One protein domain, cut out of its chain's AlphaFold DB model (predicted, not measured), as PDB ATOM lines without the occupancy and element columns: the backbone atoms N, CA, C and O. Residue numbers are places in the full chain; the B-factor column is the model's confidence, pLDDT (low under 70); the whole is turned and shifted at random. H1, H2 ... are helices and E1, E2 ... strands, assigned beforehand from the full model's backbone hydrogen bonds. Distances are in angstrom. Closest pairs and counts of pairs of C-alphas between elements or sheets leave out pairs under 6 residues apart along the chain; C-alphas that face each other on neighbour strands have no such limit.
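Overview. This is residues 4 to 198 of the 211 residues of an uncharacterized protein of Ktedonobacterales bacterium (UniProt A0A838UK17). A twisted sheet of five strands has H2, H3 and H4 over one face and curls round the short helix H1 on the opposite face. Two helices on long links lie far out at opposite ends of the longest axis: H5 at one end and H6 at the other, joined by a long stretch with no named element, residues 159 to 186. The printed part has 195 residues, with named elements in the order E1, E2, E3, E4, H1, E5, H2, H3, H4, H5, H6; the sheet's order is E4, E3, E2, E1, E5, all antiparallel. The class is mixed, helices and strands, with under half of the residues, 85 of 195, in named elements. The whole is compact, with a radius of gyration of the C-alphas of 15.9 A and spans of 47 by 34 by 33 A.

Arrangement. E1, residues 4 to 10, E2, residues 19 to 25, E3, residues 31 to 36, and E4, residues 52 to 57, form a meander, each strand the antiparallel neighbour of the one before. Within hydrogen-bond range are N 6 and O 23 of E1 and E2, 2.8 A, N 24 and O 32 of E2 and E3, 2.9 A, and N 55 and O 33 of E4 and E3, 2.8 A. H1, residues 60 to 66, is on the sheet, its Leu 60 C-alpha 6.7 A from that of Phe 31, the closest of H1 and E3. E5, residues 71 to 77, is an edge strand beside E1, with N 7 and O 73 within hydrogen-bond range at 3.0 A. H2, residues 82 to 92, and H3, residues 104 to 115, form a helical hairpin on the face opposite to H1; they touch, closest at the C-alphas of Ala 85 and Ala 114, 4.7 A, at a shallow tilt of 29 degrees, opposite ways. H3 runs along the strands at a height over the sheet of 8.0 A, at 13 degrees to E2 on the local plane. H4, residues 129 to 134, is on the same face and only just touches H3, with 3 pairs of C-alphas within 8 A, the closest those of Leu 105 and Pro 129, 5.9 A. H5, residues 154 to 158, and H6, residues 187 to 197, are not on the sheet and touch no helix. Every O i to N i+4 pair is within hydrogen-bond range in H1 to H5, and 6 of 7 in H6.

Along the chain. E1 begins at C-alpha 4, (167.629, 123.793, 189.613), and is 19.8 A long; E2 is 21.0 A and E5 19.8 A. H3, 16.4 A, begins at C-alpha 104, (181.026, 118.357, 176.538). H6, 16.0 A, ends at C-alpha 197, (193.850, 112.134, 192.417).

Size, cuts and confidence. The C-alphas farthest apart are those of Pro 162 and Gly 198, 50.8 A. The printed part has no cut. The links E3 to E4, H2 to H3, H3 to H4, H4 to H5 and H5 to H6 are long. The mean pLDDT of the printed part is 90.4; residues 145 to 148, 150 to 151 and 153 to 164 are under 70.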
ATOM      1  N   ARG A   4     167.271 125.063 190.244       95.50
ATOM      2  CA  ARG A   4     167.629 123.793 189.613       95.50
ATOM      3  C   ARG A   4     168.866 123.902 188.736       95.50
ATOM      4  O   ARG A   4     168.959 124.811 187.915       95.50
ATOM      5  N   ALA A   5     169.748 122.917 188.862       97.00
ATOM      6  CA  ALA A   5     170.672 122.523 187.805       97.00
ATOM      7  C   ALA A   5     170.112 121.282 187.111       97.00
ATOM      8  O   ALA A   5     169.493 120.433 187.755       97.00
ATOM      9  N   ILE A   6     170.307 121.185 185.805       97.19
ATOM     10  CA  ILE A   6     169.817 120.077 184.997       97.19
ATOM     11  C   ILE A   6     170.957 119.614 184.103       97.19
ATOM     12  O   ILE A   6     171.591 120.428 183.438       97.19
ATOM     13  N   SER A   7     171.212 118.314 184.097       97.81
ATOM     14  CA  SER A   7     172.058 117.686 183.086       97.81
ATOM     15  C   SER A   7     171.162 116.992 182.075       97.81
ATOM     16  O   SER A   7     170.102 116.478 182.440       97.81
ATOM     17  N   PHE A   8     171.575 116.975 180.818       97.94
ATOM     18  CA  PHE A   8     170.900 116.282 179.729       97.94
ATOM     19  C   PHE A   8     171.843 115.282 179.090       97.94
ATOM     20  O   PHE A   8     173.047 115.518 179.055       97.94
ATOM     21  N   VAL A   9     171.290 114.210 178.528       98.00
ATOM     22  CA  VAL A   9     172.046 113.225 177.753       98.00
ATOM     23  C   VAL A   9     171.378 112.936 176.410       98.00
ATOM     24  O   VAL A   9     170.154 112.826 176.315       98.00
ATOM     25  N   ARG A  10     172.204 112.838 175.370       97.38
ATOM     26  CA  ARG A  10     171.911 112.251 174.062       97.38
ATOM     27  C   ARG A  10     172.747 110.981 173.957       97.38
ATOM     28  O   ARG A  10     173.932 111.043 173.632       97.38
ATOM     29  N   ARG A  11     172.165 109.825 174.269       96.62
ATOM     30  CA  ARG A  11     172.886 108.542 174.382       96.62
ATOM     31  C   ARG A  11     173.470 108.068 173.056       96.62
ATOM     32  O   ARG A  11     174.549 107.492 173.037       96.62
ATOM     33  N   ALA A  12     172.793 108.361 171.949       95.12
ATOM     34  CA  ALA A  12     173.288 108.055 170.608       95.12
ATOM     35  C   ALA A  12     174.447 108.973 170.151       95.12
ATOM     36  O   ALA A  12     175.047 108.723 169.108       95.12
ATOM     37  N   GLY A  13     174.763 110.033 170.907       92.75
ATOM     38  CA  GLY A  13     175.831 110.981 170.585       92.75
ATOM     39  C   GLY A  13     177.227 110.355 170.629       92.75
ATOM     40  O   GLY A  13     177.427 109.316 171.260       92.75
ATOM     41  N   ALA A  14     178.188 110.991 169.949       90.06
ATOM     42  CA  ALA A  14     179.599 110.587 169.922       90.06
ATOM     43  C   ALA A  14     179.800 109.082 169.642       90.06
ATOM     44  O   ALA A  14     180.456 108.373 170.401       90.06
ATOM     45  N   TYR A  15     179.187 108.580 168.563       90.25
ATOM     46  CA  TYR A  15     179.251 107.167 168.160       90.25
ATOM     47  C   TYR A  15     178.794 106.180 169.257       90.25
ATOM     48  O   TYR A  15     179.284 105.055 169.336       90.25
ATOM     49  N   GLY A  16     177.844 106.596 170.103       93.12
ATOM     50  CA  GLY A  16     177.269 105.778 171.175       93.12
ATOM     51  C   GLY A  16     177.951 105.915 172.540       93.12
ATOM     52  O   GLY A  16     177.480 105.308 173.498       93.12
ATOM     53  N   ALA A  17     179.014 106.719 172.672       93.69
ATOM     54  CA  ALA A  17     179.573 107.072 173.985       93.69
ATOM     55  C   ALA A  17     178.629 107.983 174.799       93.69
ATOM     56  O   ALA A  17     178.702 108.045 176.030       93.69
ATOM     57  N   GLY A  18     177.726 108.673 174.102       96.38
ATOM     58  CA  GLY A  18     176.829 109.675 174.646       96.38
ATOM     59  C   GLY A  18     177.353 111.091 174.454       96.38
ATOM     60  O   GLY A  18     178.516 111.325 174.145       96.38
ATOM     61  N   HIS A  19     176.462 112.050 174.659       97.75
ATOM     62  CA  HIS A  19     176.756 113.477 174.656       97.75
ATOM     63  C   HIS A  19     175.939 114.149 175.751       97.75
ATOM     64  O   HIS A  19     174.778 113.779 175.941       97.75
ATOM     65  N   VAL A  20     176.518 115.102 176.479       98.31
ATOM     66  CA  VAL A  20     175.839 115.772 177.595       98.31
ATOM     67  C   VAL A  20     175.658 117.263 177.346       98.31
ATOM     68  O   VAL A  20     176.333 117.868 176.519       98.31
ATOM     69  N   GLY A  21     174.669 117.846 178.011       98.38
ATOM     70  CA  GLY A  21     174.375 119.276 177.969       98.38
ATOM     71  C   GLY A  21     173.936 119.759 179.342       98.38
ATOM     72  O   GLY A  21     173.549 118.958 180.195       98.38
ATOM     73  N   TRP A  22     174.000 121.066 179.568       98.62
ATOM     74  CA  TRP A  22     173.630 121.665 180.848       98.62
ATOM     75  C   TRP A  22     172.340 122.468 180.731       98.62
ATOM     76  O   TRP A  22     171.970 122.966 179.665       98.62
ATOM     77  N   ALA A  23     171.699 122.685 181.875       98.12
ATOM     78  CA  ALA A  23     170.910 123.870 182.123       98.12
ATOM     79  C   ALA A  23     170.970 124.295 183.593       98.12
ATOM     80  O   ALA A  23     171.171 123.476 184.488       98.12
ATOM     81  N   PHE A  24     170.741 125.576 183.855       97.56
ATOM     82  CA  PHE A  24     170.588 126.093 185.208       97.56
ATOM     83  C   PHE A  24     169.541 127.203 185.276       97.56
ATOM     84  O   PHE A  24     169.373 127.991 184.345       97.56
ATOM     85  N   GLU A  25     168.810 127.254 186.385       96.06
ATOM     86  CA  GLU A  25     167.678 128.159 186.572       96.06
ATOM     87  C   GLU A  25     168.120 129.511 187.156       96.06
ATOM     88  O   GLU A  25     168.900 129.590 188.110       96.06
ATOM     89  N   TYR A  26     167.573 130.599 186.624       93.81
ATOM     90  CA  TYR A  26     167.658 131.937 187.200       93.81
ATOM     91  C   TYR A  26     166.474 132.206 188.134       93.81
ATOM     92  O   TYR A  26     165.385 131.654 187.991       93.81
ATOM     93  N   ARG A  27     166.625 133.178 189.043       90.00
ATOM     94  CA  ARG A  27     165.541 133.607 189.954       90.00
ATOM     95  C   ARG A  27     164.283 134.111 189.238       90.00
ATOM     96  O   ARG A  27     163.211 134.140 189.832       90.00
ATOM     97  N   ASN A  28     164.408 134.550 187.986       86.44
ATOM     98  CA  ASN A  28     163.276 135.005 187.179       86.44
ATOM     99  C   ASN A  28     162.492 133.850 186.526       86.44
ATOM    100  O   ASN A  28     161.457 134.128 185.915       86.44
ATOM    101  N   GLY A  29     162.963 132.603 186.665       88.00
ATOM    102  CA  GLY A  29     162.354 131.403 186.104       88.00
ATOM    103  C   GLY A  29     162.855 130.988 184.722       88.00
ATOM    104  O   GLY A  29     162.427 129.945 184.233       88.00
ATOM    105  N   LYS A  30     163.719 131.787 184.080       90.88
ATOM    106  CA  LYS A  30     164.418 131.364 182.861       90.88
ATOM    107  C   LYS A  30     165.478 130.329 183.209       90.88
ATOM    108  O   LYS A  30     166.033 130.342 184.306       90.88
ATOM    109  N   PHE A  31     165.804 129.507 182.233       95.06
ATOM    110  CA  PHE A  31     166.971 128.647 182.233       95.06
ATOM    111  C   PHE A  31     168.004 129.206 181.277       95.06
ATOM    112  O   PHE A  31     167.628 129.656 180.201       95.06
ATOM    113  N   ASN A  32     169.280 129.141 181.639       97.69
ATOM    114  CA  ASN A  32     170.316 129.023 180.623       97.69
ATOM    115  C   ASN A  32     170.508 127.536 180.318       97.69
ATOM    116  O   ASN A  32     170.563 126.750 181.261       97.69
ATOM    117  N   CYS A  33     170.621 127.153 179.053       98.12
ATOM    118  CA  CYS A  33     171.028 125.815 178.623       98.12
ATOM    119  C   CYS A  33     172.072 125.880 177.518       98.12
ATOM    120  O   CYS A  33     172.256 126.942 176.929       98.12
ATOM    121  N   GLY A  34     172.747 124.771 177.234       98.19
ATOM    122  CA  GLY A  34     173.727 124.710 176.154       98.19
ATOM    123  C   GLY A  34     174.539 123.422 176.129       98.19
ATOM    124  O   GLY A  34     174.359 122.540 176.979       98.19
ATOM    125  N   SER A  35     175.420 123.332 175.135       97.94
ATOM    126  CA  SER A  35     176.454 122.302 175.016       97.94
ATOM    127  C   SER A  35     177.579 122.734 174.060       97.94
ATOM    128  O   SER A  35     177.478 123.763 173.389       97.94
ATOM    129  N   VAL A  36     178.649 121.938 174.011       97.25
ATOM    130  CA  VAL A  36     179.695 121.960 172.979       97.25
ATOM    131  C   VAL A  36     179.614 120.655 172.199       97.25
ATOM    132  O   VAL A  36     180.003 119.613 172.719       97.25
ATOM    133  N   GLU A  37     179.086 120.693 170.977       92.69
ATOM    134  CA  GLU A  37     178.705 119.487 170.227       92.69
ATOM    135  C   GLU A  37     179.885 118.810 169.517       92.69
ATOM    136  O   GLU A  37     179.937 117.582 169.452       92.69
ATOM    137  N   ASN A  38     180.852 119.595 169.020       92.19
ATOM    138  CA  ASN A  38     181.939 119.116 168.163       92.19
ATOM    139  C   ASN A  38     181.427 118.228 167.009       92.19
ATOM    140  O   ASN A  38     181.902 117.111 166.801       92.19
ATOM    141  N   ASP A  39     180.478 118.748 166.229       88.81
ATOM    142  CA  ASP A  39     179.826 118.042 165.114       88.81
ATOM    143  C   ASP A  39     180.799 117.482 164.061       88.81
ATOM    144  O   ASP A  39     180.507 116.502 163.375       88.81
ATOM    145  N   LEU A  40     181.996 118.066 163.954       88.19
ATOM    146  CA  LEU A  40     183.055 117.583 163.064       88.19
ATOM    147  C   LEU A  40     183.784 116.334 163.596       88.19
ATOM    148  O   LEU A  40     184.608 115.765 162.883       88.19
ATOM    149  N   GLY A  41     183.527 115.917 164.840       87.81
ATOM    150  CA  GLY A  41     184.147 114.748 165.467       87.81
ATOM    151  C   GLY A  41     185.662 114.874 165.644       87.81
ATOM    152  O   GLY A  41     186.368 113.864 165.692       87.81
ATOM    153  N   MET A  42     186.185 116.100 165.704       89.88
ATOM    154  CA  MET A  42     187.623 116.346 165.726       89.88
ATOM    155  C   MET A  42     188.180 116.208 167.151       89.88
ATOM    156  O   MET A  42     187.551 116.675 168.098       89.88
ATOM    157  N   PRO A  43     189.384 115.639 167.349       91.69
ATOM    158  CA  PRO A  43     190.014 115.591 168.673       91.69
ATOM    159  C   PRO A  43     190.281 116.978 169.273       91.69
ATOM    160  O   PRO A  43     190.336 117.134 170.491       91.69
ATOM    161  N   VAL A  44     190.468 117.973 168.403       95.31
ATOM    162  CA  VAL A  44     190.657 119.385 168.732       95.31
ATOM    163  C   VAL A  44     189.845 120.204 167.738       95.31
ATOM    164  O   VAL A  44     189.973 119.992 166.531       95.31
ATOM    165  N   ALA A  45     189.054 121.158 168.225       94.44
ATOM    166  CA  ALA A  45     188.338 122.104 167.374       94.44
ATOM    167  C   ALA A  45     188.564 123.538 167.861       94.44
ATOM    168  O   ALA A  45     188.579 123.815 169.062       94.44
ATOM    169  N   ALA A  46     188.757 124.461 166.919       95.44
ATOM    170  CA  ALA A  46     188.870 125.878 167.237       95.44
ATOM    171  C   ALA A  46     187.541 126.415 167.791       95.44
ATOM    172  O   ALA A  46     186.481 125.861 167.511       95.44
ATOM    173  N   VAL A  47     187.590 127.546 168.501       94.12
ATOM    174  CA  VAL A  47     186.409 128.218 169.087       94.12
ATOM    175  C   VAL A  47     185.271 128.393 168.071       94.12
ATOM    176  O   VAL A  47     184.108 128.198 168.389       94.12
ATOM    177  N   VAL A  48     185.606 128.727 166.822       92.50
ATOM    178  CA  VAL A  48     184.626 128.971 165.749       92.50
ATOM    179  C   VAL A  48     184.049 127.696 165.119       92.50
ATOM    180  O   VAL A  48     183.080 127.781 164.377       92.50
ATOM    181  N   THR A  49     184.637 126.526 165.385       93.25
ATOM    182  CA  THR A  49     184.228 125.231 164.803       93.25
ATOM    183  C   THR A  49     183.860 124.183 165.852       93.25
ATOM    184  O   THR A  49     183.563 123.054 165.486       93.25
ATOM    185  N   MET A  50     183.924 124.507 167.147       93.81
ATOM    186  CA  MET A  50     183.595 123.561 168.222       93.81
ATOM    187  C   MET A  50     182.096 123.282 168.361       93.81
ATOM    188  O   MET A  50     181.713 122.411 169.134       93.81
ATOM    189  N   ASP A  51     181.274 124.036 167.632       94.38
ATOM    190  CA  ASP A  51     179.817 123.944 167.660       94.38
ATOM    191  C   ASP A  51     179.239 124.117 169.077       94.38
ATOM    192  O   ASP A  51     178.482 123.307 169.612       94.38
ATOM    193  N   PHE A  52     179.682 125.194 169.731       97.12
ATOM    194  CA  PHE A  52     179.116 125.653 170.992       97.12
ATOM    195  C   PHE A  52     177.799 126.377 170.747       97.12
ATOM    196  O   PHE A  52     177.697 127.227 169.859       97.12
ATOM    197  N   TRP A  53     176.834 126.143 171.627       97.44
ATOM    198  CA  TRP A  53     175.600 126.909 171.665       97.44
ATOM    199  C   TRP A  53     175.126 127.105 173.108       97.44
ATOM    200  O   TRP A  53     175.382 126.292 173.998       97.44
ATOM    201  N   THR A  54     174.390 128.189 173.347       98.12
ATOM    202  CA  THR A  54     173.699 128.422 174.616       98.12
ATOM    203  C   THR A  54     172.386 129.155 174.380       98.12
ATOM    204  O   THR A  54     172.242 129.835 173.371       98.12
ATOM    205  N   CYS A  55     171.414 129.024 175.282       97.06
ATOM    206  CA  CYS A  55     170.206 129.829 175.226       97.06
ATOM    207  C   CYS A  55     169.569 130.108 176.589       97.06
ATOM    208  O   CYS A  55     169.441 129.224 177.433       97.06
ATOM    209  N   ASN A  56     169.127 131.352 176.783       95.44
ATOM    210  CA  ASN A  56     168.343 131.810 177.921       95.44
ATOM    211  C   ASN A  56     166.843 131.746 177.596       95.44
ATOM    212  O   ASN A  56     166.286 132.664 176.984       95.44
ATOM    213  N   THR A  57     166.168 130.697 178.057       91.44
ATOM    214  CA  THR A  57     164.818 130.325 177.617       91.44
ATOM    215  C   THR A  57     163.871 129.992 178.773       91.44
ATOM    216  O   THR A  57     164.289 129.623 179.871       91.44
ATOM    217  N   PHE A  58     162.565 130.099 178.530       88.19
ATOM    218  CA  PHE A  58     161.540 129.456 179.366       88.19
ATOM    219  C   PHE A  58     161.122 128.072 178.836       88.19
ATOM    220  O   PHE A  58     160.483 127.310 179.559       88.19
ATOM    221  N   ASN A  59     161.478 127.734 177.593       87.44
ATOM    222  CA  ASN A  59     161.102 126.503 176.903       87.44
ATOM    223  C   ASN A  59     162.305 125.567 176.717       87.44
ATOM    224  O   ASN A  59     162.651 125.152 175.612       87.44
ATOM    225  N   LEU A  60     162.934 125.216 177.838       90.81
ATOM    226  CA  LEU A  60     164.130 124.376 177.879       90.81
ATOM    227  C   LEU A  60     163.975 123.060 177.097       90.81
ATOM    228  O   LEU A  60     164.859 122.668 176.342       90.81
ATOM    229  N   ALA A  61     162.833 122.387 177.249       90.94
ATOM    230  CA  ALA A  61     162.603 121.095 176.611       90.94
ATOM    231  C   ALA A  61     162.589 121.179 175.074       90.94
ATOM    232  O   ALA A  61     163.003 120.224 174.426       90.94
ATOM    233  N   ALA A  62     162.142 122.293 174.482       89.81
ATOM    234  CA  ALA A  62     162.162 122.451 173.029       89.81
ATOM    235  C   ALA A  62     163.595 122.521 172.482       89.81
ATOM    236  O   ALA A  62     163.926 121.739 171.595       89.81
ATOM    237  N   HIS A  63     164.449 123.371 173.067       92.19
ATOM    238  CA  HIS A  63     165.853 123.528 172.654       92.19
ATOM    239  C   HIS A  63     166.649 122.226 172.756       92.19
ATOM    240  O   HIS A  63     167.418 121.896 171.854       92.19
ATOM    241  N   MET A  64     166.433 121.461 173.832       95.06
ATOM    242  CA  MET A  64     167.121 120.182 174.035       95.06
ATOM    243  C   MET A  64     166.585 119.081 173.102       95.06
ATOM    244  O   MET A  64     167.372 118.305 172.564       95.06
ATOM    245  N   ARG A  65     165.268 119.020 172.841       93.19
ATOM    246  CA  ARG A  65     164.693 118.041 171.896       93.19
ATOM    247  C   ARG A  65     165.117 118.289 170.453       93.19
ATOM    248  O   ARG A  65     165.400 117.329 169.745       93.19
ATOM    249  N   GLU A  66     165.181 119.550 170.029       93.62
ATOM    250  CA  GLU A  66     165.664 119.928 168.692       93.62
ATOM    251  C   GLU A  66     167.079 119.393 168.425       93.62
ATOM    252  O   GLU A  66     167.407 119.049 167.296       93.62
ATOM    253  N   ARG A  67     167.885 119.241 169.481       95.19
ATOM    254  CA  ARG A  67     169.261 118.720 169.433       95.19
ATOM    255  C   ARG A  67     169.372 117.240 169.797       95.19
ATOM    256  O   ARG A  67     170.468 116.728 170.032       95.19
ATOM    257  N   HIS A  68     168.236 116.546 169.815       95.19
ATOM    258  CA  HIS A  68     168.123 115.104 170.017       95.19
ATOM    259  C   HIS A  68     168.593 114.601 171.389       95.19
ATOM    260  O   HIS A  68     168.978 113.441 171.518       95.19
ATOM    261  N   TYR A  69     168.549 115.438 172.427       96.50
ATOM    262  CA  TYR A  69     168.667 114.939 173.798       96.50
ATOM    263  C   TYR A  69     167.457 114.067 174.147       96.50
ATOM    264  O   TYR A  69     166.325 114.388 173.786       96.50
ATOM    265  N   ASP A  70     167.694 112.965 174.857       95.94
ATOM    266  CA  ASP A  70     166.686 111.927 175.111       95.94
ATOM    267  C   ASP A  70     166.324 111.774 176.594       95.94
ATOM    268  O   ASP A  70     165.222 111.326 176.920       95.94
ATOM    269  N   ALA A  71     167.189 112.215 177.510       96.19
ATOM    270  CA  ALA A  71     166.898 112.223 178.938       96.19
ATOM    271  C   ALA A  71     167.555 113.395 179.668       96.19
ATOM    272  O   ALA A  71     168.464 114.051 179.160       96.19
ATOM    273  N   TYR A  72     167.076 113.650 180.882       96.75
ATOM    274  CA  TYR A  72     167.606 114.676 181.769       96.75
ATOM    275  C   TYR A  72     167.558 114.241 183.233       96.75
ATOM    276  O   TYR A  72     166.779 113.368 183.607       96.75
ATOM    277  N   GLN A  73     168.374 114.870 184.068       95.56
ATOM    278  CA  GLN A  73     168.326 114.751 185.523       95.56
ATOM    279  C   GLN A  73     168.273 116.134 186.151       95.56
ATOM    280  O   GLN A  73     168.974 117.040 185.704       95.56
ATOM    281  N   ILE A  74     167.469 116.293 187.199       94.75
ATOM    282  CA  ILE A  74     167.330 117.552 187.936       94.75
ATOM    283  C   ILE A  74     168.017 117.421 189.292       94.75
ATOM    284  O   ILE A  74     167.763 116.467 190.023       94.75
ATOM    285  N   VAL A  75     168.805 118.432 189.658       94.62
ATOM    286  CA  VAL A  75     169.365 118.595 191.001       94.62
ATOM    287  C   VAL A  75     168.854 119.898 191.613       94.62
ATOM    288  O   VAL A  75     168.974 120.974 191.023       94.62
ATOM    289  N   GLU A  76     168.278 119.801 192.810       94.81
ATOM    290  CA  GLU A  76     167.806 120.947 193.592       94.81
ATOM    291  C   GLU A  76     168.941 121.560 194.409       94.81
ATOM    292  O   GLU A  76     169.541 120.901 195.255       94.81
ATOM    293  N   ILE A  77     169.198 122.849 194.199       95.38
ATOM    294  CA  ILE A  77     170.315 123.564 194.810       95.38
ATOM    295  C   ILE A  77     169.779 124.602 195.785       95.38
ATOM    296  O   ILE A  77     169.082 125.544 195.400       95.38
ATOM    297  N   ALA A  78     170.100 124.429 197.068       94.56
ATOM    298  CA  ALA A  78     169.650 125.319 198.137       94.56
ATOM    299  C   ALA A  78     170.290 126.715 198.051       94.56
ATOM    300  O   ALA A  78     169.618 127.720 198.291       94.56
ATOM    301  N   THR A  79     171.571 126.773 197.675       95.69
ATOM    302  CA  THR A  79     172.374 127.998 197.531       95.69
ATOM    303  C   THR A  79     172.944 128.096 196.110       95.69
ATOM    304  O   THR A  79     174.130 127.863 195.907       95.69
ATOM    305  N   PRO A  80     172.099 128.371 195.103       96.81
ATOM    306  CA  PRO A  80     172.514 128.385 193.704       96.81
ATOM    307  C   PRO A  80     173.335 129.636 193.365       96.81
ATOM    308  O   PRO A  80     173.054 130.729 193.872       96.81
ATOM    309  N   HIS A  81     174.259 129.502 192.412       97.50
ATOM    310  CA  HIS A  81     175.112 130.583 191.908       97.50
ATOM    311  C   HIS A  81     174.941 130.815 190.387       97.50
ATOM    312  O   HIS A  81     175.875 130.587 189.618       97.50
ATOM    313  N   PRO A  82     173.775 131.315 189.912       96.69
ATOM    314  CA  PRO A  82     173.513 131.482 188.475       96.69
ATOM    315  C   PRO A  82     174.520 132.380 187.749       96.69
ATOM    316  O   PRO A  82     174.849 132.121 186.599       96.69
ATOM    317  N   GLN A  83     175.020 133.422 188.419       96.31
ATOM    318  CA  GLN A  83     176.007 134.333 187.836       96.31
ATOM    319  C   GLN A  83     177.345 133.629 187.576       96.31
ATOM    320  O   GLN A  83     177.894 133.762 186.491       96.31
ATOM    321  N   ALA A  84     177.836 132.837 188.535       97.06
ATOM    322  CA  ALA A  84     179.081 132.089 188.374       97.06
ATOM    323  C   ALA A  84     178.955 131.017 187.277       97.06
ATOM    324  O   ALA A  84     179.870 130.830 186.481       97.06
ATOM    325  N   ALA A  85     177.800 130.347 187.191       98.12
ATOM    326  CA  ALA A  85     177.517 129.406 186.111       98.12
ATOM    327  C   ALA A  85     177.482 130.090 184.738       98.12
ATOM    328  O   ALA A  85     178.050 129.573 183.780       98.12
ATOM    329  N   TRP A  86     176.875 131.276 184.641       97.81
ATOM    330  CA  TRP A  86     176.892 132.063 183.409       97.81
ATOM    331  C   TRP A  86     178.306 132.500 183.013       97.81
ATOM    332  O   TRP A  86     178.674 132.386 181.849       97.81
ATOM    333  N   GLU A  87     179.130 132.938 183.964       97.31
ATOM    334  CA  GLU A  87     180.539 133.266 183.706       97.31
ATOM    335  C   GLU A  87     181.324 132.053 183.190       97.31
ATOM    336  O   GLU A  87     182.109 132.198 182.249       97.31
ATOM    337  N   ALA A  88     181.055 130.854 183.721       98.19
ATOM    338  CA  ALA A  88     181.614 129.613 183.193       98.19
ATOM    339  C   ALA A  88     181.166 129.359 181.743       98.19
ATOM    340  O   ALA A  88     182.015 129.085 180.900       98.19
ATOM    341  N   VAL A  89     179.879 129.535 181.413       98.31
ATOM    342  CA  VAL A  89     179.366 129.417 180.030       98.31
ATOM    343  C   VAL A  89     180.063 130.399 179.083       98.31
ATOM    344  O   VAL A  89     180.511 130.006 178.006       98.31
ATOM    345  N   VAL A  90     180.207 131.666 179.486       98.19
ATOM    346  CA  VAL A  90     180.901 132.697 178.692       98.19
ATOM    347  C   VAL A  90     182.379 132.361 178.504       98.19
ATOM    348  O   VAL A  90     182.951 132.643 177.451       98.19
ATOM    349  N   TRP A  91     183.025 131.773 179.510       97.88
ATOM    350  CA  TRP A  91     184.401 131.317 179.381       97.88
ATOM    351  C   TRP A  91     184.530 130.127 178.426       97.88
ATOM    352  O   TRP A  91     185.374 130.184 177.526       97.88
ATOM    353  N   ILE A  92     183.668 129.115 178.572       97.81
ATOM    354  CA  ILE A  92     183.599 127.922 177.712       97.81
ATOM    355  C   ILE A  92     183.425 128.326 176.249       97.81
ATOM    356  O   ILE A  92     184.173 127.850 175.399       97.81
ATOM    357  N   SER A  93     182.537 129.285 175.962       97.44
ATOM    358  CA  SER A  93     182.268 129.765 174.599       97.44
ATOM    359  C   SER A  93     183.481 130.380 173.888       97.44
ATOM    360  O   SER A  93     183.390 130.739 172.715       97.44
ATOM    361  N   ARG A  94     184.593 130.592 174.600       96.81
ATOM    362  CA  ARG A  94     185.839 131.174 174.083       96.81
ATOM    363  C   ARG A  94     187.026 130.226 174.167       96.81
ATOM    364  O   ARG A  94     188.131 130.625 173.803       96.81
ATOM    365  N   GLN A  95     186.825 129.010 174.663       95.88
ATOM    366  CA  GLN A  95     187.872 127.997 174.699       95.88
ATOM    367  C   GLN A  95     187.809 127.135 173.439       95.88
ATOM    368  O   GLN A  95     186.730 126.946 172.892       95.88
ATOM    369  N   PRO A  96     188.940 126.608 172.948       95.75
ATOM    370  CA  PRO A  96     188.892 125.520 171.986       95.75
ATOM    371  C   PRO A  96     188.342 124.251 172.650       95.75
ATOM    372  O   PRO A  96     188.517 124.040 173.854       95.75
ATOM    373  N   TYR A  97     187.748 123.380 171.841       96.31
ATOM    374  CA  TYR A  97     187.404 122.022 172.252       96.31
ATOM    375  C   TYR A  97     188.655 121.146 172.263       96.31
ATOM    376  O   TYR A  97     189.438 121.179 171.307       96.31
ATOM    377  N   LEU A  98     188.795 120.315 173.296       94.88
ATOM    378  CA  LEU A  98     189.787 119.246 173.391       94.88
ATOM    379  C   LEU A  98     189.082 117.976 173.862       94.88
ATOM    380  O   LEU A  98     188.442 117.972 174.909       94.88
ATOM    381  N   VAL A  99     189.268 116.869 173.143       90.56
ATOM    382  CA  VAL A  99     188.670 115.578 173.520       90.56
ATOM    383  C   VAL A  99     189.045 115.142 174.942       90.56
ATOM    384  O   VAL A  99     188.254 114.469 175.595       90.56
ATOM    385  N   LEU A 100     190.208 115.568 175.445       88.94
ATOM    386  CA  LEU A 100     190.626 115.390 176.833       88.94
ATOM    387  C   LEU A 100     190.592 116.731 177.577       88.94
ATOM    388  O   LEU A 100     191.326 117.654 177.219       88.94
ATOM    389  N   GLY A 101     189.783 116.815 178.632       87.31
ATOM    390  CA  GLY A 101     189.804 117.904 179.610       87.31
ATOM    391  C   GLY A 101     189.095 119.198 179.194       87.31
ATOM    392  O   GLY A 101     189.062 120.132 179.998       87.31
ATOM    393  N   ARG A 102     188.560 119.290 177.963       93.56
ATOM    394  CA  ARG A 102     187.734 120.404 177.445       93.56
ATOM    395  C   ARG A 102     186.714 119.903 176.411       93.56
ATOM    396  O   ARG A 102     186.680 120.391 175.279       93.56
ATOM    397  N   ASN A 103     185.935 118.892 176.784       95.06
ATOM    398  CA  ASN A 103     184.837 118.363 175.973       95.06
ATOM    399  C   ASN A 103     183.464 118.662 176.614       95.06
ATOM    400  O   ASN A 103     183.376 119.336 177.638       95.06
ATOM    401  N   CYS A 104     182.383 118.133 176.033       96.81
ATOM    402  CA  CYS A 104     181.026 118.357 176.538       96.81
ATOM    403  C   CYS A 104     180.837 117.957 178.011       96.81
ATOM    404  O   CYS A 104     180.094 118.610 178.739       96.81
ATOM    405  N   LEU A 105     181.531 116.916 178.466       96.69
ATOM    406  CA  LEU A 105     181.482 116.413 179.834       96.69
ATOM    407  C   LEU A 105     182.189 117.381 180.793       96.69
ATOM    408  O   LEU A 105     181.604 117.784 181.800       96.69
ATOM    409  N   ASP A 106     183.402 117.817 180.446       97.38
ATOM    410  CA  ASP A 106     184.150 118.838 181.192       97.38
ATOM    411  C   ASP A 106     183.376 120.152 181.327       97.38
ATOM    412  O   ASP A 106     183.356 120.765 182.395       97.38
ATOM    413  N   ASP A 107     182.728 120.575 180.246       98.00
ATOM    414  CA  ASP A 107     181.985 121.828 180.191       98.00
ATOM    415  C   ASP A 107     180.704 121.767 181.025       98.00
ATOM    416  O   ASP A 107     180.429 122.683 181.807       98.00
ATOM    417  N   VAL A 108     179.952 120.661 180.950       98.25
ATOM    418  CA  VAL A 108     178.798 120.434 181.833       98.25
ATOM    419  C   VAL A 108     179.239 120.384 183.296       98.25
ATOM    420  O   VAL A 108     178.600 121.010 184.146       98.25
ATOM    421  N   TYR A 109     180.347 119.701 183.602       97.88
ATOM    422  CA  TYR A 109     180.917 119.675 184.948       97.88
ATOM    423  C   TYR A 109     181.255 121.085 185.448       97.88
ATOM    424  O   TYR A 109     180.862 121.446 186.560       97.88
ATOM    425  N   ASP A 110     181.937 121.896 184.635       98.19
ATOM    426  CA  ASP A 110     182.352 123.247 185.011       98.19
ATOM    427  C   ASP A 110     181.136 124.148 185.286       98.19
ATOM    428  O   ASP A 110     181.090 124.825 186.318       98.19
ATOM    429  N   VAL A 111     180.110 124.105 184.429       98.44
ATOM    430  CA  VAL A 111     178.871 124.878 184.623       98.44
ATOM    431  C   VAL A 111     178.120 124.426 185.876       98.44
ATOM    432  O   VAL A 111     177.717 125.257 186.694       98.44
ATOM    433  N   MET A 112     177.938 123.117 186.068       98.12
ATOM    434  CA  MET A 112     177.205 122.583 187.219       98.12
ATOM    435  C   MET A 112     177.949 122.839 188.538       98.12
ATOM    436  O   MET A 112     177.328 123.236 189.529       98.12
ATOM    437  N   ARG A 113     179.279 122.684 188.563       97.44
ATOM    438  CA  ARG A 113     180.100 123.010 189.738       97.44
ATOM    439  C   ARG A 113     180.036 124.502 190.047       97.44
ATOM    440  O   ARG A 113     179.846 124.859 191.207       97.44
ATOM    441  N   ALA A 114     180.121 125.363 189.029       97.81
ATOM    442  CA  ALA A 114     180.009 126.814 189.193       97.81
ATOM    443  C   ALA A 114     178.637 127.228 189.724       97.81
ATOM    444  O   ALA A 114     178.542 128.147 190.534       97.81
ATOM    445  N   TYR A 115     177.581 126.517 189.328       98.06
ATOM    446  CA  TYR A 115     176.234 126.743 189.841       98.06
ATOM    447  C   TYR A 115     176.053 126.318 191.307       98.06
ATOM    448  O   TYR A 115     175.127 126.793 191.969       98.06
ATOM    449  N   GLY A 116     176.935 125.458 191.826       96.88
ATOM    450  CA  GLY A 116     176.911 124.967 193.203       96.88
ATOM    451  C   GLY A 116     176.387 123.540 193.363       96.88
ATOM    452  O   GLY A 116     175.925 123.192 194.448       96.88
ATOM    453  N   VAL A 117     176.427 122.708 192.314       95.94
ATOM    454  CA  VAL A 117     176.084 121.282 192.440       95.94
ATOM    455  C   VAL A 117     177.163 120.567 193.268       95.94
ATOM    456  O   VAL A 117     178.331 120.553 192.866       95.94
ATOM    457  N   PRO A 118     176.812 119.976 194.425       91.62
ATOM    458  CA  PRO A 118     177.784 119.294 195.270       91.62
ATOM    459  C   PRO A 118     178.149 117.919 194.698       91.62
ATOM    460  O   PRO A 118     177.348 117.293 194.009       91.62
ATOM    461  N   ASN A 119     179.339 117.422 195.046       89.94
ATOM    462  CA  ASN A 119     179.760 116.030 194.825       89.94
ATOM    463  C   ASN A 119     179.634 115.514 193.378       89.94
ATOM    464  O   ASN A 119     179.386 114.330 193.170       89.94
ATOM    465  N   LEU A 120     179.814 116.378 192.374       93.88
ATOM    466  CA  LEU A 120     179.825 115.942 190.974       93.88
ATOM    467  C   LEU A 120     180.922 114.886 190.720       93.88
ATOM    468  O   LEU A 120     182.052 115.078 191.185       93.88
ATOM    469  N   PRO A 121     180.646 113.817 189.958       94.12
ATOM    470  CA  PRO A 121     181.691 112.913 189.499       94.12
ATOM    471  C   PRO A 121     182.696 113.690 188.643       94.12
ATOM    472  O   PRO A 121     182.316 114.530 187.825       94.12
ATOM    473  N   VAL A 122     183.986 113.460 188.880       93.69
ATOM    474  CA  VAL A 122     185.063 114.121 188.135       93.69
ATOM    475  C   VAL A 122     185.119 113.519 186.719       93.69
ATOM    476  O   VAL A 122     185.141 112.292 186.615       93.69
ATOM    477  N   PRO A 123     185.115 114.338 185.648       94.12
ATOM    478  CA  PRO A 123     185.155 113.893 184.252       94.12
ATOM    479  C   PRO A 123     186.167 112.792 183.944       94.12
ATOM    480  O   PRO A 123     185.877 111.826 183.246       94.12
ATOM    481  N   GLU A 124     187.361 112.910 184.504       92.81
ATOM    482  CA  GLU A 124     188.474 112.008 184.247       92.81
ATOM    483  C   GLU A 124     188.293 110.614 184.874       92.81
ATOM    484  O   GLU A 124     189.014 109.686 184.512       92.81
ATOM    485  N   HIS A 125     187.345 110.445 185.804       92.69
ATOM    486  CA  HIS A 125     187.033 109.150 186.423       92.69
ATOM    487  C   HIS A 125     186.007 108.342 185.624       92.69
ATOM    488  O   HIS A 125     185.996 107.117 185.714       92.69
ATOM    489  N   GLU A 126     185.170 109.009 184.830       94.12
ATOM    490  CA  GLU A 126     184.221 108.383 183.911       94.12
ATOM    491  C   GLU A 126     184.118 109.242 182.652       94.12
ATOM    492  O   GLU A 126     183.379 110.224 182.599       94.12
ATOM    493  N   ILE A 127     184.903 108.868 181.644       93.69
ATOM    494  CA  ILE A 127     185.081 109.655 180.422       93.69
ATOM    495  C   ILE A 127     183.925 109.495 179.428       93.69
ATOM    496  O   ILE A 127     183.865 110.241 178.453       93.69
ATOM    497  N   LEU A 128     183.039 108.507 179.618       95.81
ATOM    498  CA  LEU A 128     181.910 108.269 178.720       95.81
ATOM    499  C   LEU A 128     180.713 109.123 179.163       95.81
ATOM    500  O   LEU A 128     180.142 108.849 180.223       95.81
ATOM    501  N   PRO A 129     180.253 110.108 178.364       96.94
ATOM    502  CA  PRO A 129     179.213 111.040 178.803       96.94
ATOM    503  C   PRO A 129     177.911 110.370 179.248       96.94
ATOM    504  O   PRO A 129     177.301 110.805 180.225       96.94
ATOM    505  N   ALA A 130     177.495 109.284 178.584       97.38
ATOM    506  CA  ALA A 130     176.302 108.545 178.992       97.38
ATOM    507  C   ALA A 130     176.453 107.890 180.374       97.38
ATOM    508  O   ALA A 130     175.511 107.928 181.164       97.38
ATOM    509  N   ARG A 131     177.626 107.322 180.686       97.19
ATOM    510  CA  ARG A 131     177.899 106.708 181.994       97.19
ATOM    511  C   ARG A 131     178.088 107.753 183.078       97.19
ATOM    512  O   ARG A 131     177.515 107.614 184.151       97.19
ATOM    513  N   TRP A 132     178.801 108.834 182.783       97.19
ATOM    514  CA  TRP A 132     178.972 109.940 183.720       97.19
ATOM    515  C   TRP A 132     177.628 110.547 184.132       97.19
ATOM    516  O   TRP A 132     177.387 110.791 185.312       97.19
ATOM    517  N   PHE A 133     176.713 110.715 183.173       97.56
ATOM    518  CA  PHE A 133     175.348 111.160 183.440       97.56
ATOM    519  C   PHE A 133     174.605 110.230 184.412       97.56
ATOM    520  O   PHE A 133     173.890 110.712 185.284       97.56
ATOM    521  N   GLU A 134     174.781 108.910 184.313       96.50
ATOM    522  CA  GLU A 134     174.162 107.935 185.228       96.50
ATOM    523  C   GLU A 134     174.673 108.048 186.676       96.50
ATOM    524  O   GLU A 134     173.976 107.620 187.594       96.50
ATOM    525  N   LEU A 135     175.852 108.640 186.897       95.69
ATOM    526  CA  LEU A 135     176.453 108.829 188.225       95.69
ATOM    527  C   LEU A 135     175.982 110.104 188.944       95.69
ATOM    528  O   LEU A 135     176.336 110.332 190.103       95.69
ATOM    529  N   LEU A 136     175.223 110.965 188.265       94.38
ATOM    530  CA  LEU A 136     174.716 112.207 188.834       94.38
ATOM    531  C   LEU A 136     173.604 111.953 189.881       94.38
ATOM    532  O   LEU A 136     172.911 110.940 189.826       94.38
ATOM    533  N   PRO A 137     173.406 112.867 190.856       86.88
ATOM    534  CA  PRO A 137     172.537 112.636 192.018       86.88
ATOM    535  C   PRO A 137     171.021 112.749 191.745       86.88
ATOM    536  O   PRO A 137     170.248 112.857 192.697       86.88
ATOM    537  N   GLY A 138     170.578 112.778 190.483       85.69
ATOM    538  CA  GLY A 138     169.163 112.869 190.111       85.69
ATOM    539  C   GLY A 138     168.651 111.598 189.436       85.69
ATOM    540  O   GLY A 138     169.413 110.836 188.855       85.69
ATOM    541  N   ASP A 139     167.338 111.381 189.449       90.19
ATOM    542  CA  ASP A 139     166.743 110.267 188.705       90.19
ATOM    543  C   ASP A 139     166.612 110.630 187.217       90.19
ATOM    544  O   ASP A 139     165.963 111.639 186.904       90.19
ATOM    545  N   PRO A 140     167.167 109.835 186.278       93.62
ATOM    546  CA  PRO A 140     166.969 110.052 184.851       93.62
ATOM    547  C   PRO A 140     165.486 110.081 184.481       93.62
ATOM    548  O   PRO A 140     164.747 109.132 184.737       93.62
ATOM    549  N   GLN A 141     165.063 111.151 183.821       93.69
ATOM    550  CA  GLN A 141     163.729 111.302 183.256       93.69
ATOM    551  C   GLN A 141     163.822 111.342 181.727       93.69
ATOM    552  O   GLN A 141     164.685 112.047 181.197       93.69
ATOM    553  N   PRO A 142     162.951 110.629 180.994       93.38
ATOM    554  CA  PRO A 142     162.895 110.739 179.542       93.38
ATOM    555  C   PRO A 142     162.420 112.136 179.122       93.38
ATOM    556  O   PRO A 142     161.435 112.660 179.651       93.38
ATOM    557  N   LEU A 143     163.085 112.734 178.134       90.56
ATOM    558  CA  LEU A 143     162.710 114.046 177.602       90.56
ATOM    559  C   LEU A 143     161.484 113.969 176.672       90.56
ATOM    560  O   LEU A 143     160.738 114.943 176.556       90.56
ATOM    561  N   GLU A 144     161.241 112.809 176.054       77.69
ATOM    562  CA  GLU A 144     160.085 112.560 175.176       77.69
ATOM    563  C   GLU A 144     158.749 112.540 175.933       77.69
ATOM    564  O   GLU A 144     157.743 113.036 175.428       77.69
ATOM    565  N   ALA A 145     158.729 112.025 177.169       59.31
ATOM    566  CA  ALA A 145     157.510 111.970 177.983       59.31
ATOM    567  C   ALA A 145     157.165 113.322 178.635       59.31
ATOM    568  O   ALA A 145     156.016 113.575 179.002       59.31
ATOM    569  N   ALA A 146     158.152 114.209 178.787       60.25
ATOM    570  CA  ALA A 146     157.958 115.518 179.385       60.25
ATOM    571  C   ALA A 146     157.450 116.508 178.327       60.25
ATOM    572  O   ALA A 146     158.224 117.026 177.521       60.25
ATOM    573  N   THR A 147     156.158 116.853 178.349       57.22
ATOM    574  CA  THR A 147     155.615 117.935 177.496       57.22
ATOM    575  C   THR A 147     156.320 119.265 177.792       57.22
ATOM    576  O   THR A 147     156.575 120.057 176.886       57.22
ATOM    577  N   THR A 148     156.730 119.457 179.051       65.75
ATOM    578  CA  THR A 148     157.564 120.560 179.540       65.75
ATOM    579  C   THR A 148     158.368 120.096 180.752       65.75
ATOM    580  O   THR A 148     157.804 119.432 181.621       65.75
ATOM    581  N   ILE A 149     159.629 120.513 180.884       75.06
ATOM    582  CA  ILE A 149     160.295 120.497 182.196       75.06
ATOM    583  C   ILE A 149     159.550 121.524 183.060       75.06
ATOM    584  O   ILE A 149     159.509 122.699 182.686       75.06
ATOM    585  N   PRO A 150     158.891 121.116 184.158       68.25
ATOM    586  CA  PRO A 150     157.897 121.957 184.815       68.25
ATOM    587  C   PRO A 150     158.529 123.250 185.339       68.25
ATOM    588  O   PRO A 150     159.444 123.222 186.162       68.25
ATOM    589  N   LEU A 151     158.046 124.402 184.872       69.00
ATOM    590  CA  LEU A 151     158.404 125.707 185.433       69.00
ATOM    591  C   LEU A 151     157.747 125.870 186.809       69.00
ATOM    592  O   LEU A 151     156.601 125.462 187.004       69.00
ATOM    593  N   ARG A 152     158.437 126.492 187.771       70.00
ATOM    594  CA  ARG A 152     157.897 126.705 189.124       70.00
ATOM    595  C   ARG A 152     157.320 128.108 189.306       70.00
ATOM    596  O   ARG A 152     157.926 129.102 188.917       70.00
ATOM    597  N   GLY A 153     156.164 128.194 189.967       65.38
ATOM    598  CA  GLY A 153     155.581 129.456 190.437       65.38
ATOM    599  C   GLY A 153     155.397 130.505 189.333       65.38
ATOM    600  O   GLY A 153     154.920 130.195 188.240       65.38
ATOM    601  N   LEU A 154     155.800 131.749 189.611       60.06
ATOM    602  CA  LEU A 154     155.667 132.905 188.708       60.06
ATOM    603  C   LEU A 154     156.353 132.722 187.340       60.06
ATOM    604  O   LEU A 154     155.977 133.397 186.381       60.06
ATOM    605  N   ALA A 155     157.313 131.801 187.220       60.78
ATOM    606  CA  ALA A 155     157.957 131.464 185.951       60.78
ATOM    607  C   ALA A 155     156.954 130.924 184.920       60.78
ATOM    608  O   ALA A 155     156.982 131.317 183.757       60.78
ATOM    609  N   SER A 156     156.016 130.081 185.369       61.31
ATOM    610  CA  SER A 156     154.971 129.499 184.515       61.31
ATOM    611  C   SER A 156     154.007 130.549 183.949       61.31
ATOM    612  O   SER A 156     153.499 130.389 182.842       61.31
ATOM    613  N   LEU A 157     153.789 131.642 184.688       61.19
ATOM    614  CA  LEU A 157     152.969 132.775 184.260       61.19
ATOM    615  C   LEU A 157     153.733 133.672 183.279       61.19
ATOM    616  O   LEU A 157     153.168 134.107 182.282       61.19
ATOM    617  N   ARG A 158     155.028 133.911 183.524       63.81
ATOM    618  CA  ARG A 158     155.882 134.745 182.659       63.81
ATOM    619  C   ARG A 158     156.181 134.118 181.304       63.81
ATOM    620  O   ARG A 158     156.188 134.841 180.318       63.81
ATOM    621  N   ALA A 159     156.360 132.800 181.245       59.12
ATOM    622  CA  ALA A 159     156.541 132.069 179.988       59.12
ATOM    623  C   ALA A 159     155.339 132.191 179.029       59.12
ATOM    624  O   ALA A 159     155.448 131.853 177.856       59.12
ATOM    625  N   ARG A 160     154.182 132.649 179.527       63.53
ATOM    626  CA  ARG A 160     152.957 132.869 178.745       63.53
ATOM    627  C   ARG A 160     152.785 134.325 178.301       63.53
ATOM    628  O   ARG A 160     151.784 134.636 177.660       63.53
ATOM    629  N   LEU A 161     153.705 135.223 178.668       61.84
ATOM    630  CA  LEU A 161     153.623 136.631 178.290       61.84
ATOM    631  C   LEU A 161     154.167 136.842 176.867       61.84
ATOM    632  O   LEU A 161     155.268 136.379 176.563       61.84
ATOM    633  N   PRO A 162     153.450 137.584 176.002       51.34
ATOM    634  CA  PRO A 162     153.973 138.010 174.708       51.34
ATOM    635  C   PRO A 162     155.290 138.784 174.885       51.34
ATOM    636  O   PRO A 162     155.367 139.683 175.722       51.34
ATOM    637  N   GLY A 163     156.321 138.436 174.112       55.66
ATOM    638  CA  GLY A 163     157.637 139.088 174.167       55.66
ATOM    639  C   GLY A 163     158.663 138.441 175.107       55.66
ATOM    640  O   GLY A 163     159.759 138.977 175.265       55.66
ATOM    641  N   SER A 164     158.369 137.283 175.714       63.09
ATOM    642  CA  SER A 164     159.391 136.463 176.377       63.09
ATOM    643  C   SER A 164     160.291 135.790 175.333       63.09
ATOM    644  O   SER A 164     160.172 134.596 175.072       63.09
ATOM    645  N   HIS A 165     161.153 136.571 174.690       72.12
ATOM    646  CA  HIS A 165     162.079 136.051 173.695       72.12
ATOM    647  C   HIS A 165     163.163 135.204 174.362       72.12
ATOM    648  O   HIS A 165     163.645 135.513 175.466       72.12
ATOM    649  N   ASP A 166     163.500 134.120 173.677       86.38
ATOM    650  CA  ASP A 166     164.709 133.359 173.926       86.38
ATOM    651  C   ASP A 166     165.907 134.200 173.488       86.38
ATOM    652  O   ASP A 166     165.841 134.915 172.487       86.38
ATOM    653  N   ASP A 167     166.972 134.156 174.277       89.81
ATOM    654  CA  ASP A 167     168.207 134.887 174.013       89.81
ATOM    655  C   ASP A 167     169.348 133.881 173.947       89.81
ATOM    656  O   ASP A 167     169.771 133.351 174.979       89.81
ATOM    657  N   CYS A 168     169.760 133.554 172.724       92.75
ATOM    658  CA  CYS A 168     170.748 132.516 172.455       92.75
ATOM    659  C   CYS A 168     172.135 133.072 172.094       92.75
ATOM    660  O   CYS A 168     173.032 132.305 171.749       92.75
ATOM    661  N   ASP A 169     172.328 134.387 172.215       92.38
ATOM    662  CA  ASP A 169     173.604 135.031 171.937       92.38
ATOM    663  C   ASP A 169     174.342 135.367 173.236       92.38
ATOM    664  O   ASP A 169     173.768 135.804 174.234       92.38
ATOM    665  N   ILE A 170     175.665 135.206 173.220       93.56
ATOM    666  CA  ILE A 170     176.524 135.746 174.274       93.56
ATOM    667  C   ILE A 170     176.935 137.157 173.853       93.56
ATOM    668  O   ILE A 170     177.575 137.310 172.808       93.56
ATOM    669  N   PRO A 171     176.655 138.198 174.659       92.56
ATOM    670  CA  PRO A 171     177.117 139.541 174.351       92.56
ATOM    671  C   PRO A 171     178.637 139.570 174.170       92.56
ATOM    672  O   PRO A 171     179.381 139.094 175.031       92.56
ATOM    673  N   ALA A 172     179.119 140.194 173.093       90.50
ATOM    674  CA  ALA A 172     180.556 140.317 172.826       90.50
ATOM    675  C   ALA A 172     181.322 140.994 173.982       90.50
ATOM    676  O   ALA A 172     182.497 140.719 174.207       90.50
ATOM    677  N   THR A 173     180.639 141.848 174.751       92.94
ATOM    678  CA  THR A 173     181.179 142.559 175.917       92.94
ATOM    679  C   THR A 173     181.205 141.733 177.203       92.94
ATOM    680  O   THR A 173     181.703 142.225 178.211       92.94
ATOM    681  N   ALA A 174     180.650 140.517 177.221       92.88
ATOM    682  CA  ALA A 174     180.679 139.677 178.413       92.88
ATOM    683  C   ALA A 174     182.131 139.331 178.786       92.88
ATOM    684  O   ALA A 174     182.983 139.127 177.917       92.88
ATOM    685  N   THR A 175     182.444 139.256 180.074       91.25
ATOM    686  CA  THR A 175     183.787 138.874 180.524       91.25
ATOM    687  C   THR A 175     183.876 137.356 180.633       91.25
ATOM    688  O   THR A 175     183.048 136.736 181.291       91.25
ATOM    689  N   ALA A 176     184.885 136.761 179.998       91.38
ATOM    690  CA  ALA A 176     185.165 135.327 180.062       91.38
ATOM    691  C   ALA A 176     186.206 135.037 181.141       91.38
ATOM    692  O   ALA A 176     187.398 134.920 180.851       91.38
ATOM    693  N   THR A 177     185.757 134.954 182.389       92.12
ATOM    694  CA  THR A 177     186.632 134.609 183.512       92.12
ATOM    695  C   THR A 177     186.675 133.087 183.669       92.12
ATOM    696  O   THR A 177     185.612 132.480 183.788       92.12
ATOM    697  N   PRO A 178     187.861 132.449 183.684       94.50
ATOM    698  CA  PRO A 178     187.957 131.015 183.934       94.50
ATOM    699  C   PRO A 178     187.382 130.652 185.309       94.50
ATOM    700  O   PRO A 178     187.602 131.395 186.273       94.50
ATOM    701  N   PRO A 179     186.708 129.495 185.443       94.75
ATOM    702  CA  PRO A 179     186.326 128.974 186.744       94.75
ATOM    703  C   PRO A 179     187.548 128.853 187.670       94.75
ATOM    704  O   PRO A 179     188.625 128.467 187.203       94.75
ATOM    705  N   PRO A 180     187.417 129.115 188.985       94.06
ATOM    706  CA  PRO A 180     188.563 129.166 189.893       94.06
ATOM    707  C   PRO A 180     189.431 127.901 189.916       94.06
ATOM    708  O   PRO A 180     190.634 127.997 190.122       94.06
ATOM    709  N   TRP A 181     188.856 126.717 189.688       94.06
ATOM    710  CA  TRP A 181     189.598 125.448 189.644       94.06
ATOM    711  C   TRP A 181     190.300 125.166 188.311       94.06
ATOM    712  O   TRP A 181     191.063 124.210 188.221       94.06
ATOM    713  N   ARG A 182     190.055 125.975 187.275       93.62
ATOM    714  CA  ARG A 182     190.778 125.926 185.994       93.62
ATOM    715  C   ARG A 182     191.937 126.937 185.950       93.62
ATOM    716  O   ARG A 182     192.612 127.050 184.930       93.62
ATOM    717  N   VAL A 183     192.180 127.675 187.040       93.38
ATOM    718  CA  VAL A 183     193.284 128.638 187.167       93.38
ATOM    719  C   VAL A 183     194.424 128.022 187.968       93.38
ATOM    720  O   VAL A 183     194.282 127.759 189.160       93.38
ATOM    721  N   LYS A 184     195.583 127.854 187.327       90.50
ATOM    722  CA  LYS A 184     196.774 127.308 187.981       90.50
ATOM    723  C   LYS A 184     197.227 128.173 189.162       90.50
ATOM    724  O   LYS A 184     197.385 129.384 189.024       90.50
ATOM    725  N   GLY A 185     197.483 127.541 190.302       87.94
ATOM    726  CA  GLY A 185     197.874 128.153 191.568       87.94
ATOM    727  C   GLY A 185     196.713 128.722 192.389       87.94
ATOM    728  O   GLY A 185     196.955 129.257 193.470       87.94
ATOM    729  N   ALA A 186     195.465 128.639 191.914       87.62
ATOM    730  CA  ALA A 186     194.318 129.104 192.684       87.62
ATOM    731  C   ALA A 186     193.973 128.113 193.814       87.62
ATOM    732  O   ALA A 186     194.070 126.904 193.613       87.62
ATOM    733  N   PRO A 187     193.471 128.571 194.979       84.50
ATOM    734  CA  PRO A 187     193.091 127.674 196.078       84.50
ATOM    735  C   PRO A 187     192.101 126.566 195.677       84.50
ATOM    736  O   PRO A 187     192.160 125.456 196.194       84.50
ATOM    737  N   HIS A 188     191.213 126.848 194.721       86.19
ATOM    738  CA  HIS A 188     190.231 125.884 194.218       86.19
ATOM    739  C   HIS A 188     190.805 124.869 193.214       86.19
ATOM    740  O   HIS A 188     190.152 123.857 192.950       86.19
ATOM    741  N   GLU A 189     191.995 125.112 192.654       88.62
ATOM    742  CA  GLU A 189     192.704 124.121 191.836       88.62
ATOM    743  C   GLU A 189     193.106 122.928 192.704       88.62
ATOM    744  O   GLU A 189     192.899 121.791 192.297       88.62
ATOM    745  N   GLN A 190     193.602 123.168 193.922       85.50
ATOM    746  CA  GLN A 190     194.021 122.089 194.813       85.50
ATOM    747  C   GLN A 190     192.857 121.150 195.167       85.50
ATOM    748  O   GLN A 190     193.015 119.944 195.038       85.50
ATOM    749  N   ASP A 191     191.677 121.681 195.509       86.56
ATOM    750  CA  ASP A 191     190.462 120.869 195.729       86.56
ATOM    751  C   ASP A 191     190.106 120.022 194.494       86.56
ATOM    752  O   ASP A 191     189.739 118.853 194.605       86.56
ATOM    753  N   PHE A 192     190.238 120.588 193.290       86.62
ATOM    754  CA  PHE A 192     190.005 119.834 192.059       86.62
ATOM    755  C   PHE A 192     191.046 118.732 191.846       86.62
ATOM    756  O   PHE A 192     190.668 117.603 191.548       86.62
ATOM    757  N   LEU A 193     192.330 119.032 192.044       86.62
ATOM    758  CA  LEU A 193     193.415 118.058 191.928       86.62
ATOM    759  C   LEU A 193     193.291 116.944 192.970       86.62
ATOM    760  O   LEU A 193     193.505 115.783 192.644       86.62
ATOM    761  N   GLU A 194     192.901 117.261 194.200       87.06
ATOM    762  CA  GLU A 194     192.646 116.266 195.243       87.06
ATOM    763  C   GLU A 194     191.483 115.347 194.864       87.06
ATOM    764  O   GLU A 194     191.580 114.135 195.040       87.06
ATOM    765  N   ARG A 195     190.410 115.887 194.276       86.00
ATOM    766  CA  ARG A 195     189.299 115.077 193.755       86.00
ATOM    767  C   ARG A 195     189.696 114.252 192.536       86.00
ATOM    768  O   ARG A 195     189.210 113.139 192.399       86.00
ATOM    769  N   LEU A 196     190.568 114.774 191.679       85.69
ATOM    770  CA  LEU A 196     191.098 114.069 190.515       85.69
ATOM    771  C   LEU A 196     192.014 112.903 190.922       85.69
ATOM    772  O   LEU A 196     191.938 111.828 190.332       85.69
ATOM    773  N   LEU A 197     192.864 113.109 191.932       86.25
ATOM    774  CA  LEU A 197     193.850 112.134 192.417       86.25
ATOM    775  C   LEU A 197     193.292 111.175 193.477       86.25
ATOM    776  O   LEU A 197     193.880 110.122 193.722       86.25
ATOM    777  N   GLY A 198     192.199 111.543 194.141       76.25
ATOM    778  CA  GLY A 198     191.581 110.736 195.181       76.25
ATOM    779  C   GLY A 198     190.915 109.490 194.604       76.25
ATOM    780  O   GLY A 198     189.986 109.591 193.806       76.25
TER     781      GLY A 198